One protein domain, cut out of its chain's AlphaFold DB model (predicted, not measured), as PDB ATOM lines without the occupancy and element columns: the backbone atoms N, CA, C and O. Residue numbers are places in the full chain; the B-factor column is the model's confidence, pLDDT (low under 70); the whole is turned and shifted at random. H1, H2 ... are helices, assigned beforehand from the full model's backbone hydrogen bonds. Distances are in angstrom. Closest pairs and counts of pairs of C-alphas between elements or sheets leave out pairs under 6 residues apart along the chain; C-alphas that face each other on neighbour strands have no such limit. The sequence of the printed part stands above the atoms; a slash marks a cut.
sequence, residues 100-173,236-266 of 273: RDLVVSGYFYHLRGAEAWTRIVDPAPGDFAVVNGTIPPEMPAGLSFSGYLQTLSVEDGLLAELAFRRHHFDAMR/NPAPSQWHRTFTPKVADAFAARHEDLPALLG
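This is residues 100 to 173 and 236 to 266 of the 273 residues of an uncharacterized protein of Limimonas halophila (UniProt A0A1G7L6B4). H3, H4 and H7 stand side by side in a row with H4 in the middle, and H1 crosses one side of it over H3 and H4, with H6 at H1's first end. H5 and H8, which follow H4 and H7, meet each other beyond the last residues of H4 and H7, while H2 sits between two long unnamed stretches, residues 111 to 124 and 130 to 144. The 105 printed residues hold eight named helices, H1 to H8 in order, and no named strand: the class is all helix. The whole is compact, with a radius of gyration of the C-alphas of 13.3 A and spans of 38 by 26 by 25 A.

H1, residues 100 to 110, and H4, residues 154 to 164, are the hubs and touch about perpendicular at 81 degrees, with closest C-alphas Tyr 107 and Glu 161, 5.6 A. H1 touches H3, residues 145 to 151, at C-alphas 110 and 146, the closest, 5.5 A. H1 touches H6, residues 241 to 244, at C-alphas 101 and 242, the closest, 5.3 A. H3 and H4, a helical hairpin, only just touch, with 3 pairs of C-alphas within 8 A, the closest 149 and 157, 5.3 A. H4 touches H7, residues 248 to 258, at a shallow tilt of 10 degrees, the same way; closest C-alphas 159 and 250, 6.3 A. H5, residues 166 to 173, touches H8, residues 260 to 264; closest C-alphas 173 and 261, 6.5 A. H2, residues 125 to 129, touches no helix. Every O i to N i+4 pair is within hydrogen-bond range in H2, H3, H4, H5 and H8, and 6 of 7 in H1 and in H7; H6 is too short for one.

H1 begins at C-alpha 100 (76.731, 57.562, 73.136) and is 15.5 A long, H4 15.0 A and H7 14.8 A. H8 ends at C-alpha 264 (80.722, 46.100, 67.593).

Residues 174 to 235 are not printed; C-alphas 173 and 236 are 25.5 A apart across the cut. The links H1 to H2 and H2 to H3 are long. No printed residue has a pLDDT under 70.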
ATOM      1  N   ARG A 100      76.434  56.311  72.419       97.94
ATOM      2  CA  ARG A 100      76.731  57.562  73.136       97.94
ATOM      3  C   ARG A 100      75.711  58.645  72.799       97.94
ATOM      4  O   ARG A 100      75.230  59.383  73.654       97.94
ATOM      5  N   ASP A 101      75.301  58.687  71.541       97.56
ATOM      6  CA  ASP A 101      74.285  59.604  71.037       97.56
ATOM      7  C   ASP A 101      72.877  59.238  71.534       97.56
ATOM      8  O   ASP A 101      72.026  60.115  71.722       97.56
ATOM      9  N   LEU A 102      72.630  57.949  71.801       97.06
ATOM     10  CA  LEU A 102      71.420  57.486  72.481       97.06
ATOM     11  C   LEU A 102      71.342  57.998  73.920       97.06
ATOM     12  O   LEU A 102      70.261  58.418  74.327       97.06
ATOM     13  N   VAL A 103      72.459  58.042  74.653       98.00
ATOM     14  CA  VAL A 103      72.521  58.622  76.009       98.00
ATOM     15  C   VAL A 103      72.142  60.094  75.959       98.00
ATOM     16  O   VAL A 103      71.191  60.511  76.612       98.00
ATOM     17  N   VAL A 104      72.795  60.878  75.097       97.75
ATOM     18  CA  VAL A 104      72.476  62.305  74.935       97.75
ATOM     19  C   VAL A 104      71.009  62.505  74.550       97.75
ATOM     20  O   VAL A 104      70.305  63.355  75.101       97.75
ATOM     21  N   SER A 105      70.517  61.730  73.582       95.81
ATOM     22  CA  SER A 105      69.138  61.850  73.117       95.81
ATOM     23  C   SER A 105      68.110  61.413  74.161       95.81
ATOM     24  O   SER A 105      66.993  61.937  74.137       95.81
ATOM     25  N   GLY A 106      68.454  60.439  74.997       96.12
ATOM     26  CA  GLY A 106      67.649  59.922  76.093       96.12
ATOM     27  C   GLY A 106      67.549  60.909  77.235       96.12
ATOM     28  O   GLY A 106      66.444  61.355  77.535       96.12
ATOM     29  N   TYR A 107      68.694  61.365  77.744       97.75
ATOM     30  CA  TYR A 107      68.786  62.319  78.848       97.75
ATOM     31  C   TYR A 107      67.886  63.541  78.621       97.75
ATOM     32  O   TYR A 107      66.932  63.768  79.360       97.75
ATOM     33  N   PHE A 108      68.089  64.282  77.524       96.75
ATOM     34  CA  PHE A 108      67.294  65.487  77.243       96.75
ATOM     35  C   PHE A 108      65.813  65.208  76.946       96.75
ATOM     36  O   PHE A 108      64.984  66.123  76.906       96.75
ATOM     37  N   TYR A 109      65.462  63.962  76.645       95.06
ATOM     38  CA  TYR A 109      64.080  63.574  76.425       95.06
ATOM     39  C   TYR A 109      63.387  63.199  77.739       95.06
ATOM     40  O   TYR A 109      62.288  63.695  77.985       95.06
ATOM     41  N   HIS A 110      64.041  62.409  78.591       96.81
ATOM     42  CA  HIS A 110      63.531  62.019  79.906       96.81
ATOM     43  C   HIS A 110      63.510  63.191  80.888       96.81
ATOM     44  O   HIS A 110      62.534  63.334  81.618       96.81
ATOM     45  N   LEU A 111      64.489  64.100  80.820       97.25
ATOM     46  CA  LEU A 111      64.529  65.343  81.604       97.25
ATOM     47  C   LEU A 111      63.238  66.175  81.461       97.25
ATOM     48  O   LEU A 111      62.790  66.822  82.403       97.25
ATOM     49  N   ARG A 112      62.606  66.139  80.278       95.50
ATOM     50  CA  ARG A 112      61.357  66.866  79.992       95.50
ATOM     51  C   ARG A 112      60.093  66.156  80.482       95.50
ATOM     52  O   ARG A 112      59.005  66.690  80.296       95.50
ATOM     53  N   GLY A 113      60.197  64.944  81.027       94.38
ATOM     54  CA  GLY A 113      59.032  64.162  81.446       94.38
ATOM     55  C   GLY A 113      58.107  63.766  80.285       94.38
ATOM     56  O   GLY A 113      56.893  63.657  80.466       94.38
ATOM     57  N   ALA A 114      58.657  63.617  79.073       89.69
ATOM     58  CA  ALA A 114      57.879  63.462  77.840       89.69
ATOM     59  C   ALA A 114      57.103  62.134  77.748       89.69
ATOM     60  O   ALA A 114      56.199  62.010  76.921       89.69
ATOM     61  N   GLU A 115      57.435  61.147  78.579       92.12
ATOM     62  CA  GLU A 115      56.733  59.867  78.667       92.12
ATOM     63  C   GLU A 115      56.104  59.709  80.055       92.12
ATOM     64  O   GLU A 115      56.563  60.282  81.039       92.12
ATOM     65  N   ALA A 116      54.986  58.988  80.152       94.44
ATOM     66  CA  ALA A 116      54.284  58.847  81.430       94.44
ATOM     67  C   ALA A 116      55.132  58.102  82.475       94.44
ATOM     68  O   ALA A 116      55.175  58.517  83.629       94.44
ATOM     69  N   TRP A 117      55.865  57.068  82.051       94.44
ATOM     70  CA  TRP A 117      56.692  56.250  82.939       94.44
ATOM     71  C   TRP A 117      57.821  57.050  83.610       94.44
ATOM     72  O   TRP A 117      58.170  56.769  84.750       94.44
ATOM     73  N   THR A 118      58.339  58.116  82.981       96.69
ATOM     74  CA  THR A 118      59.389  58.958  83.592       96.69
ATOM     75  C   THR A 118      58.867  59.806  84.752       96.69
ATOM     76  O   THR A 118      59.660  60.437  85.448       96.69
ATOM     77  N   ARG A 119      57.541  59.912  84.907       97.00
ATOM     78  CA  ARG A 119      56.858  60.752  85.905       97.00
ATOM     79  C   ARG A 119      56.265  59.945  87.063       97.00
ATOM     80  O   ARG A 119      55.677  60.542  87.957       97.00
ATOM     81  N   ILE A 120      56.426  58.621  87.056       97.50
ATOM     82  CA  ILE A 120      56.064  57.758  88.186       97.50
ATOM     83  C   ILE A 120      57.021  58.075  89.335       97.50
ATOM     84  O   ILE A 120      58.232  57.998  89.147       97.50
ATOM     85  N   VAL A 121      56.476  58.491  90.478       97.88
ATOM     86  CA  VAL A 121      57.226  58.715  91.722       97.88
ATOM     87  C   VAL A 121      57.480  57.366  92.379       97.88
ATOM     88  O   VAL A 121      56.574  56.536  92.383       97.88
ATOM     89  N   ASP A 122      58.688  57.165  92.907       97.19
ATOM     90  CA  ASP A 122      59.120  55.885  93.479       97.19
ATOM     91  C   ASP A 122      58.883  54.705  92.520       97.19
ATOM     92  O   ASP A 122      58.204  53.739  92.877       97.19
ATOM     93  N   PRO A 123      59.395  54.777  91.273       96.88
ATOM     94  CA  PRO A 123      59.167  53.717  90.307       96.88
ATOM     95  C   PRO A 123      59.780  52.412  90.818       96.88
ATOM     96  O   PRO A 123      60.893  52.387  91.347       96.88
ATOM     97  N   ALA A 124      59.062  51.317  90.614       95.50
ATOM     98  CA  ALA A 124      59.547  49.966  90.836       95.50
ATOM     99  C   ALA A 124      60.183  49.409  89.547       95.50
ATOM    100  O   ALA A 124      59.903  49.898  88.449       95.50
ATOM    101  N   PRO A 125      61.015  48.350  89.617       93.12
ATOM    102  CA  PRO A 125      61.627  47.761  88.422       93.12
ATOM    103  C   PRO A 125      60.618  47.404  87.313       93.12
ATOM    104  O   PRO A 125      60.910  47.569  86.130       93.12
ATOM    105  N   GLY A 126      59.405  46.978  87.689       91.38
ATOM    106  CA  GLY A 126      58.321  46.679  86.747       91.38
ATOM    107  C   GLY A 126      57.846  47.887  85.930       91.38
ATOM    108  O   GLY A 126      57.482  47.722  84.766       91.38
ATOM    109  N   ASP A 127      57.924  49.102  86.481       92.88
ATOM    110  CA  ASP A 127      57.525  50.326  85.781       92.88
ATOM    111  C   ASP A 127      58.472  50.660  84.625       92.88
ATOM    112  O   ASP A 127      58.060  51.258  83.631       92.88
ATOM    113  N   PHE A 128      59.751  50.280  84.735       92.31
ATOM    114  CA  PHE A 128      60.765  50.542  83.706       92.31
ATOM    115  C   PHE A 128      60.997  49.343  82.787       92.31
ATOM    116  O   PHE A 128      61.492  49.518  81.669       92.31
ATOM    117  N   ALA A 129      60.562  48.144  83.185       85.75
ATOM    118  CA  ALA A 129      60.610  46.950  82.344       85.75
ATOM    119  C   ALA A 129      59.901  47.163  80.991       85.75
ATOM    120  O   ALA A 129      60.381  46.698  79.957       85.75
ATOM    121  N   VAL A 130      58.822  47.960  80.955       83.25
ATOM    122  CA  VAL A 130      58.071  48.288  79.722       83.25
ATOM    123  C   VAL A 130      58.885  49.073  78.686       83.25
ATOM    124  O   VAL A 130      58.519  49.126  77.508       83.25
ATOM    125  N   VAL A 131      60.002  49.677  79.096       88.56
ATOM    126  CA  VAL A 131      60.969  50.347  78.215       88.56
ATOM    127  C   VAL A 131      62.342  49.681  78.231       88.56
ATOM    128  O   VAL A 131      63.262  50.222  77.635       88.56
ATOM    129  N   ASN A 132      62.482  48.509  78.860       88.56
ATOM    130  CA  ASN A 132      63.762  47.853  79.138       88.56
ATOM    131  C   ASN A 132      64.783  48.785  79.825       88.56
ATOM    132  O   ASN A 132      65.972  48.804  79.501       88.56
ATOM    133  N   GLY A 133      64.294  49.640  80.719       91.31
ATOM    134  CA  GLY A 133      65.124  50.521  81.528       91.31
ATOM    135  C   GLY A 133      65.485  49.889  82.866       91.31
ATOM    136  O   GLY A 133      64.859  48.927  83.303       91.31
ATOM    137  N   THR A 134      66.459  50.481  83.547       94.56
ATOM    138  CA  THR A 134      66.753  50.192  84.956       94.56
ATOM    139  C   THR A 134      66.612  51.448  85.796       94.56
ATOM    140  O   THR A 134      66.890  52.550  85.326       94.56
ATOM    141  N   ILE A 135      66.210  51.296  87.053       95.75
ATOM    142  CA  ILE A 135      66.238  52.409  88.001       95.75
ATOM    143  C   ILE A 135      67.710  52.737  88.291       95.75
ATOM    144  O   ILE A 135      68.459  51.823  88.651       95.75
ATOM    145  N   PRO A 136      68.163  53.992  88.104       96.44
ATOM    146  CA  PRO A 136      69.515  54.376  88.485       96.44
ATOM    147  C   PRO A 136      69.733  54.131  89.986       96.44
ATOM    148  O   PRO A 136      68.871  54.505  90.778       96.44
ATOM    149  N   PRO A 137      70.869  53.540  90.395       94.19
ATOM    150  CA  PRO A 137      71.097  53.163  91.792       94.19
ATOM    151  C   PRO A 137      71.120  54.365  92.746       94.19
ATOM    152  O   PRO A 137      70.719  54.235  93.894       94.19
ATOM    153  N   GLU A 138      71.534  55.533  92.250       95.62
ATOM    154  CA  GLU A 138      71.637  56.776  93.025       95.62
ATOM    155  C   GLU A 138      70.344  57.609  93.020       95.62
ATOM    156  O   GLU A 138      70.341  58.761  93.456       95.62
ATOM    157  N   MET A 139      69.247  57.078  92.467       97.25
ATOM    158  CA  MET A 139      67.976  57.793  92.440       97.25
ATOM    159  C   MET A 139      67.326  57.749  93.834       97.25
ATOM    160  O   MET A 139      67.022  56.658  94.321       97.25
ATOM    161  N   PRO A 140      67.087  58.902  94.484       96.88
ATOM    162  CA  PRO A 140      66.514  58.928  95.821       96.88
ATOM    163  C   PRO A 140      65.016  58.606  95.794       96.88
ATOM    164  O   PRO A 140      64.324  58.852  94.801       96.88
ATOM    165  N   ALA A 141      64.512  58.110  96.925       96.81
ATOM    166  CA  ALA A 141      63.080  57.948  97.150       96.81
ATOM    167  C   ALA A 141      62.343  59.304  97.121       96.81
ATOM    168  O   ALA A 141      62.924  60.361  97.377       96.81
ATOM    169  N   GLY A 142      61.049  59.270  96.820       97.69
ATOM    170  CA  GLY A 142      60.166  60.421  96.676       97.69
ATOM    171  C   GLY A 142      60.285  61.154  95.336       97.69
ATOM    172  O   GLY A 142      59.571  62.135  95.124       97.69
ATOM    173  N   LEU A 143      61.146  60.705  94.415       98.06
ATOM    174  CA  LEU A 143      61.303  61.307  93.089       98.06
ATOM    175  C   LEU A 143      60.807  60.387  91.969       98.06
ATOM    176  O   LEU A 143      60.847  59.163  92.052       98.06
ATOM    177  N   SER A 144      60.365  61.011  90.877       98.25
ATOM    178  CA  SER A 144      60.262  60.341  89.578       98.25
ATOM    179  C   SER A 144      61.582  60.443  88.823       98.25
ATOM    180  O   SER A 144      62.373  61.334  89.115       98.25
ATOM    181  N   PHE A 145      61.823  59.614  87.806       98.25
ATOM    182  CA  PHE A 145      63.085  59.692  87.055       98.25
ATOM    183  C   PHE A 145      63.291  61.045  86.361       98.25
ATOM    184  O   PHE A 145      64.377  61.609  86.419       98.25
ATOM    185  N   SER A 146      62.241  61.627  85.776       98.31
ATOM    186  CA  SER A 146      62.324  62.987  85.225       98.31
ATOM    187  C   SER A 146      62.568  64.043  86.307       98.31
ATOM    188  O   SER A 146      63.378  64.939  86.089       98.31
ATOM    189  N   GLY A 147      61.938  63.906  87.481       98.38
ATOM    190  CA  GLY A 147      62.197  64.772  88.632       98.38
ATOM    191  C   GLY A 147      63.635  64.647  89.136       98.38
ATOM    192  O   GLY A 147      64.297  65.654  89.339       98.38
ATOM    193  N   TYR A 148      64.161  63.426  89.233       98.56
ATOM    194  CA  TYR A 148      65.549  63.154  89.588       98.56
ATOM    195  C   TYR A 148      66.516  63.819  88.607       98.56
ATOM    196  O   TYR A 148      67.362  64.602  89.030       98.56
ATOM    197  N   LEU A 149      66.336  63.621  87.297       98.50
ATOM    198  CA  LEU A 149      67.177  64.267  86.286       98.50
ATOM    199  C   LEU A 149      67.147  65.803  86.374       98.50
ATOM    200  O   LEU A 149      68.158  66.435  86.093       98.50
ATOM    201  N   GLN A 150      66.022  66.407  86.773       98.44
ATOM    202  CA  GLN A 150      65.903  67.861  86.951       98.44
ATOM    203  C   GLN A 150      66.674  68.397  88.165       98.44
ATOM    204  O   GLN A 150      66.970  69.588  88.203       98.44
ATOM    205  N   THR A 151      67.006  67.543  89.138       98.25
ATOM    206  CA  THR A 151      67.838  67.922  90.295       98.25
ATOM    207  C   THR A 151      69.337  67.843  90.016       98.25
ATOM    208  O   THR A 151      70.133  68.377  90.786       98.25
ATOM    209  N   LEU A 152      69.731  67.174  88.931       98.44
ATOM    210  CA  LEU A 152      71.124  66.894  88.614       98.44
ATOM    211  C   LEU A 152      71.744  67.964  87.714       98.44
ATOM    212  O   LEU A 152      71.076  68.631  86.923       98.44
ATOM    213  N   SER A 153      73.072  68.065  87.784       98.31
ATOM    214  CA  SER A 153      73.856  68.707  86.730       98.31
ATOM    215  C   SER A 153      73.678  67.951  85.402       98.31
ATOM    216  O   SER A 153      73.296  66.780  85.385       98.31
ATOM    217  N   VAL A 154      73.992  68.581  84.262       98.31
ATOM    218  CA  VAL A 154      73.963  67.875  82.963       98.31
ATOM    219  C   VAL A 154      74.899  66.665  82.967       98.31
ATOM    220  O   VAL A 154      74.536  65.618  82.438       98.31
ATOM    221  N   GLU A 155      76.079  66.795  83.575       98.44
ATOM    222  CA  GLU A 155      77.051  65.708  83.691       98.44
ATOM    223  C   GLU A 155      76.470  64.518  84.470       98.44
ATOM    224  O   GLU A 155      76.445  63.400  83.956       98.44
ATOM    225  N   ASP A 156      75.933  64.756  85.669       98.50
ATOM    226  CA  ASP A 156      75.388  63.682  86.507       98.50
ATOM    227  C   ASP A 156      74.077  63.120  85.939       98.50
ATOM    228  O   ASP A 156      73.815  61.922  86.036       98.50
ATOM    229  N   GLY A 157      73.284  63.945  85.254       98.50
ATOM    230  CA  GLY A 157      72.099  63.500  84.525       98.50
ATOM    231  C   GLY A 157      72.426  62.553  83.365       98.50
ATOM    232  O   GLY A 157      71.704  61.580  83.135       98.50
ATOM    233  N   LEU A 158      73.542  62.773  82.659       98.56
ATOM    234  CA  LEU A 158      74.036  61.837  81.642       98.56
ATOM    235  C   LEU A 158      74.525  60.525  82.273       98.56
ATOM    236  O   LEU A 158      74.274  59.462  81.707       98.56
ATOM    237  N   LEU A 159      75.168  60.573  83.445       98.50
ATOM    238  CA  LEU A 159      75.554  59.370  84.199       98.50
ATOM    239  C   LEU A 159      74.328  58.568  84.665       98.50
ATOM    240  O   LEU A 159      74.312  57.340  84.550       98.50
ATOM    241  N   ALA A 160      73.275  59.244  85.125       98.38
ATOM    242  CA  ALA A 160      72.006  58.608  85.470       98.38
ATOM    243  C   ALA A 160      71.339  57.955  84.244       98.38
ATOM    244  O   ALA A 160      70.849  56.829  84.330       98.38
ATOM    245  N   GLU A 161      71.369  58.613  83.081       98.25
ATOM    246  CA  GLU A 161      70.868  58.039  81.827       98.25
ATOM    247  C   GLU A 161      71.698  56.829  81.362       98.25
ATOM    248  O   GLU A 161      71.132  55.860  80.852       98.25
ATOM    249  N   LEU A 162      73.023  56.843  81.553       97.69
ATOM    250  CA  LEU A 162      73.874  55.673  81.299       97.69
ATOM    251  C   LEU A 162      73.439  54.481  82.148       97.69
ATOM    252  O   LEU A 162      73.286  53.382  81.615       97.69
ATOM    253  N   ALA A 163      73.211  54.708  83.445       97.38
ATOM    254  CA  ALA A 163      72.720  53.673  84.342       97.38
ATOM    255  C   ALA A 163      71.365  53.141  83.864       97.38
ATOM    256  O   ALA A 163      71.228  51.933  83.705       97.38
ATOM    257  N   PHE A 164      70.410  54.022  83.542       97.25
ATOM    258  CA  PHE A 164      69.091  53.651  83.016       97.25
ATOM    259  C   PHE A 164      69.155  52.771  81.755       97.25
ATOM    260  O   PHE A 164      68.341  51.862  81.578       97.25
ATOM    261  N   ARG A 165      70.133  53.012  80.873       96.62
ATOM    262  CA  ARG A 165      70.278  52.318  79.583       96.62
ATOM    263  C   ARG A 165      70.948  50.951  79.653       96.62
ATOM    264  O   ARG A 165      71.114  50.337  78.601       96.62
ATOM    265  N   ARG A 166      71.296  50.436  80.834       94.56
ATOM    266  CA  ARG A 166      72.057  49.183  80.972       94.56
ATOM    267  C   ARG A 166      71.515  48.045  80.101       94.56
ATOM    268  O   ARG A 166      72.229  47.548  79.234       94.56
ATOM    269  N   HIS A 167      70.232  47.714  80.245       94.00
ATOM    270  CA  HIS A 167      69.620  46.631  79.469       94.00
ATOM    271  C   HIS A 167      69.453  46.955  77.977       94.00
ATOM    272  O   HIS A 167      69.462  46.047  77.147       94.00
ATOM    273  N   HIS A 168      69.371  48.236  77.602       95.00
ATOM    274  CA  HIS A 168      69.376  48.633  76.194       95.00
ATOM    275  C   HIS A 168      70.721  48.300  75.544       95.00
ATOM    276  O   HIS A 168      70.751  47.768  74.437       95.00
ATOM    277  N   PHE A 169      71.830  48.588  76.228       96.88
ATOM    278  CA  PHE A 169      73.166  48.271  75.727       96.88
ATOM    279  C   PHE A 169      73.405  46.765  75.650       96.88
ATOM    280  O   PHE A 169      74.003  46.297  74.682       96.88
ATOM    281  N   ASP A 170      72.880  45.994  76.601       95.81
ATOM    282  CA  ASP A 170      72.942  44.531  76.550       95.81
ATOM    283  C   ASP A 170      72.165  43.977  75.346       95.81
ATOM    284  O   ASP A 170      72.691  43.146  74.602       95.81
ATOM    285  N   ALA A 171      70.970  44.511  75.069       95.25
ATOM    286  CA  ALA A 171      70.220  44.179  73.859       95.25
ATOM    287  C   ALA A 171      71.002  44.540  72.584       95.25
ATOM    288  O   ALA A 171      71.084  43.725  71.665       95.25
ATOM    289  N   MET A 172      71.630  45.723  72.536       96.62
ATOM    290  CA  MET A 172      72.464  46.136  71.400       96.62
ATOM    291  C   MET A 172      73.635  45.182  71.155       96.62
ATOM    292  O   MET A 172      73.877  44.801  70.010       96.62
ATOM    293  N   ARG A 173      74.326  44.740  72.213       96.88
ATOM    294  CA  ARG A 173      75.396  43.737  72.105       96.88
ATOM    295  C   ARG A 173      74.879  42.404  71.588       96.88
ATOM    296  O   ARG A 173      75.524  41.805  70.732       96.88
ATOM    297  N   ASN A 236      67.042  67.488  68.522       84.62
ATOM    298  CA  ASN A 236      68.073  67.728  67.524       84.62
ATOM    299  C   ASN A 236      68.365  66.392  66.819       84.62
ATOM    300  O   ASN A 236      68.775  65.450  67.503       84.62
ATOM    301  N   PRO A 237      68.123  66.276  65.500       85.62
ATOM    302  CA  PRO A 237      68.358  65.044  64.759       85.62
ATOM    303  C   PRO A 237      69.818  64.867  64.311       85.62
ATOM    304  O   PRO A 237      70.116  63.842  63.699       85.62
ATOM    305  N   ALA A 238      70.710  65.832  64.557       90.25
ATOM    306  CA  ALA A 238      72.109  65.729  64.157       90.25
ATOM    307  C   ALA A 238      72.787  64.509  64.818       90.25
ATOM    308  O   ALA A 238      72.538  64.261  66.002       90.25
ATOM    309  N   PRO A 239      73.609  63.747  64.081       93.00
ATOM    310  CA  PRO A 239      74.413  62.683  64.667       93.00
ATOM    311  C   PRO A 239      75.602  63.251  65.452       93.00
ATOM    312  O   PRO A 239      75.944  64.429  65.313       93.00
ATOM    313  N   SER A 240      76.243  62.392  66.243       94.38
ATOM    314  CA  SER A 240      77.515  62.676  66.925       94.38
ATOM    315  C   SER A 240      77.458  63.893  67.864       94.38
ATOM    316  O   SER A 240      78.437  64.618  68.044       94.38
ATOM    317  N   GLN A 241      76.300  64.129  68.486       95.25
ATOM    318  CA  GLN A 241      76.109  65.163  69.507       95.25
ATOM    319  C   GLN A 241      76.915  64.879  70.775       95.25
ATOM    320  O   GLN A 241      77.245  65.814  71.511       95.25
ATOM    321  N   TRP A 242      77.242  63.611  71.028       96.75
ATOM    322  CA  TRP A 242      78.034  63.204  72.184       96.75
ATOM    323  C   TRP A 242      79.401  63.897  72.253       96.75
ATOM    324  O   TRP A 242      79.774  64.307  73.345       96.75
ATOM    325  N   HIS A 243      80.071  64.183  71.127       95.31
ATOM    326  CA  HIS A 243      81.361  64.897  71.120       95.31
ATOM    327  C   HIS A 243      81.329  66.263  71.817       95.31
ATOM    328  O   HIS A 243      82.351  66.738  72.294       95.31
ATOM    329  N   ARG A 244      80.167  66.923  71.840       95.75
ATOM    330  CA  ARG A 244      79.993  68.252  72.452       95.75
ATOM    331  C   ARG A 244      79.282  68.204  73.800       95.75
ATOM    332  O   ARG A 244      79.080  69.246  74.409       95.75
ATOM    333  N   THR A 245      78.811  67.026  74.201       96.62
ATOM    334  CA  THR A 245      77.915  66.861  75.352       96.62
ATOM    335  C   THR A 245      78.547  66.003  76.440       96.62
ATOM    336  O   THR A 245      78.334  66.270  77.617       96.62
ATOM    337  N   PHE A 246      79.309  64.974  76.067       97.44
ATOM    338  CA  PHE A 246      80.051  64.170  77.027       97.44
ATOM    339  C   PHE A 246      81.198  65.003  77.590       97.44
ATOM    340  O   PHE A 246      82.024  65.527  76.844       97.44
ATOM    341  N   THR A 247      81.240  65.115  78.912       97.12
ATOM    342  CA  THR A 247      82.435  65.550  79.632       97.12
ATOM    343  C   THR A 247      83.434  64.387  79.701       97.12
ATOM    344  O   THR A 247      83.034  63.240  79.462       97.12
ATOM    345  N   PRO A 248      84.706  64.630  80.073       97.00
ATOM    346  CA  PRO A 248      85.668  63.550  80.302       97.00
ATOM    347  C   PRO A 248      85.131  62.474  81.255       97.00
ATOM    348  O   PRO A 248      85.138  61.300  80.915       97.00
ATOM    349  N   LYS A 249      84.503  62.871  82.370       97.56
ATOM    350  CA  LYS A 249      83.900  61.940  83.339       97.56
ATOM    351  C   LYS A 249      82.826  61.039  82.717       97.56
ATOM    352  O   LYS A 249      82.775  59.848  83.014       97.56
ATOM    353  N   VAL A 250      81.951  61.584  81.867       97.94
ATOM    354  CA  VAL A 250      80.898  60.799  81.190       97.94
ATOM    355  C   VAL A 250      81.503  59.874  80.137       97.94
ATOM    356  O   VAL A 250      81.080  58.724  80.026       97.94
ATOM    357  N   ALA A 251      82.491  60.359  79.382       97.44
ATOM    358  CA  ALA A 251      83.218  59.559  78.404       97.44
ATOM    359  C   ALA A 251      83.942  58.381  79.074       97.44
ATOM    360  O   ALA A 251      83.770  57.247  78.633       97.44
ATOM    361  N   ASP A 252      84.638  58.623  80.184       97.12
ATOM    362  CA  ASP A 252      85.326  57.598  80.971       97.12
ATOM    363  C   ASP A 252      84.334  56.582  81.551       97.12
ATOM    364  O   ASP A 252      84.537  55.372  81.450       97.12
ATOM    365  N   ALA A 253      83.209  57.053  82.103       96.94
ATOM    366  CA  ALA A 253      82.163  56.182  82.634       96.94
ATOM    367  C   ALA A 253      81.508  55.311  81.550       96.94
ATOM    368  O   ALA A 253      81.157  54.156  81.820       96.94
ATOM    369  N   PHE A 254      81.335  55.848  80.336       97.56
ATOM    370  CA  PHE A 254      80.880  55.081  79.181       97.56
ATOM    371  C   PHE A 254      81.935  54.048  78.778       97.56
ATOM    372  O   PHE A 254      81.623  52.859  78.715       97.56
ATOM    373  N   ALA A 255      83.182  54.475  78.564       96.19
ATOM    374  CA  ALA A 255      84.266  53.618  78.095       96.19
ATOM    375  C   ALA A 255      84.524  52.445  79.057       96.19
ATOM    376  O   ALA A 255      84.597  51.292  78.635       96.19
ATOM    377  N   ALA A 256      84.530  52.705  80.368       96.25
ATOM    378  CA  ALA A 256      84.760  51.693  81.397       96.25
ATOM    379  C   ALA A 256      83.781  50.503  81.349       96.25
ATOM    380  O   ALA A 256      84.092  49.429  81.863       96.25
ATOM    381  N   ARG A 257      82.584  50.675  80.772       94.38
ATOM    382  CA  ARG A 257      81.523  49.649  80.772       94.38
ATOM    383  C   ARG A 257      81.012  49.271  79.388       94.38
ATOM    384  O   ARG A 257      80.378  48.221  79.257       94.38
ATOM    385  N   HIS A 258      81.216  50.127  78.389       96.62
ATOM    386  CA  HIS A 258      80.524  50.071  77.102       96.62
ATOM    387  C   HIS A 258      81.409  50.371  75.886       96.62
ATOM    388  O   HIS A 258      80.869  50.480  74.788       96.62
ATOM    389  N   GLU A 259      82.737  50.456  76.031       95.00
ATOM    390  CA  GLU A 259      83.639  50.736  74.898       95.00
ATOM    391  C   GLU A 259      83.609  49.658  73.805       95.00
ATOM    392  O   GLU A 259      83.844  49.942  72.632       95.00
ATOM    393  N   ASP A 260      83.242  48.423  74.156       96.69
ATOM    394  CA  ASP A 260      83.043  47.353  73.179       96.69
ATOM    395  C   ASP A 260      81.908  47.670  72.194       96.69
ATOM    396  O   ASP A 260      81.938  47.244  71.040       96.69
ATOM    397  N   LEU A 261      80.897  48.424  72.631       96.50
ATOM    398  CA  LEU A 261      79.659  48.593  71.885       96.50
ATOM    399  C   LEU A 261      79.797  49.492  70.644       96.50
ATOM    400  O   LEU A 261      79.313  49.073  69.590       96.50
ATOM    401  N   PRO A 262      80.448  50.676  70.689       96.69
ATOM    402  CA  PRO A 262      80.782  51.419  69.477       96.69
ATOM    403  C   PRO A 262      81.513  50.555  68.446       96.69
ATOM    404  O   PRO A 262      81.085  50.517  67.296       96.69
ATOM    405  N   ALA A 263      82.532  49.796  68.864       95.25
ATOM    406  CA  ALA A 263      83.315  48.949  67.968       95.25
ATOM    407  C   ALA A 263      82.469  47.839  67.317       95.25
ATOM    408  O   ALA A 263      82.500  47.683  66.097       95.25
ATOM    409  N   LEU A 264      81.653  47.122  68.102       96.25
ATOM    410  CA  LEU A 264      80.722  46.100  67.593       96.25
ATOM    411  C   LEU A 264      79.734  46.654  66.561       96.25
ATOM    412  O   LEU A 264      79.289  45.937  65.670       96.25
ATOM    413  N   LEU A 265      79.377  47.927  66.704       95.56
ATOM    414  CA  LEU A 265      78.441  48.623  65.837       95.56
ATOM    415  C   LEU A 265      79.145  49.447  64.756       95.56
ATOM    416  O   LEU A 265      78.471  50.230  64.105       95.56
ATOM    417  N   GLY A 266      80.462  49.321  64.561       95.38
ATOM    418  CA  GLY A 266      81.199  50.026  63.505       95.38
ATOM    419  C   GLY A 266      81.356  51.541  63.705       95.38
ATOM    420  O   GLY A 266      81.552  52.270  62.732       95.38
TER     421      GLY A 266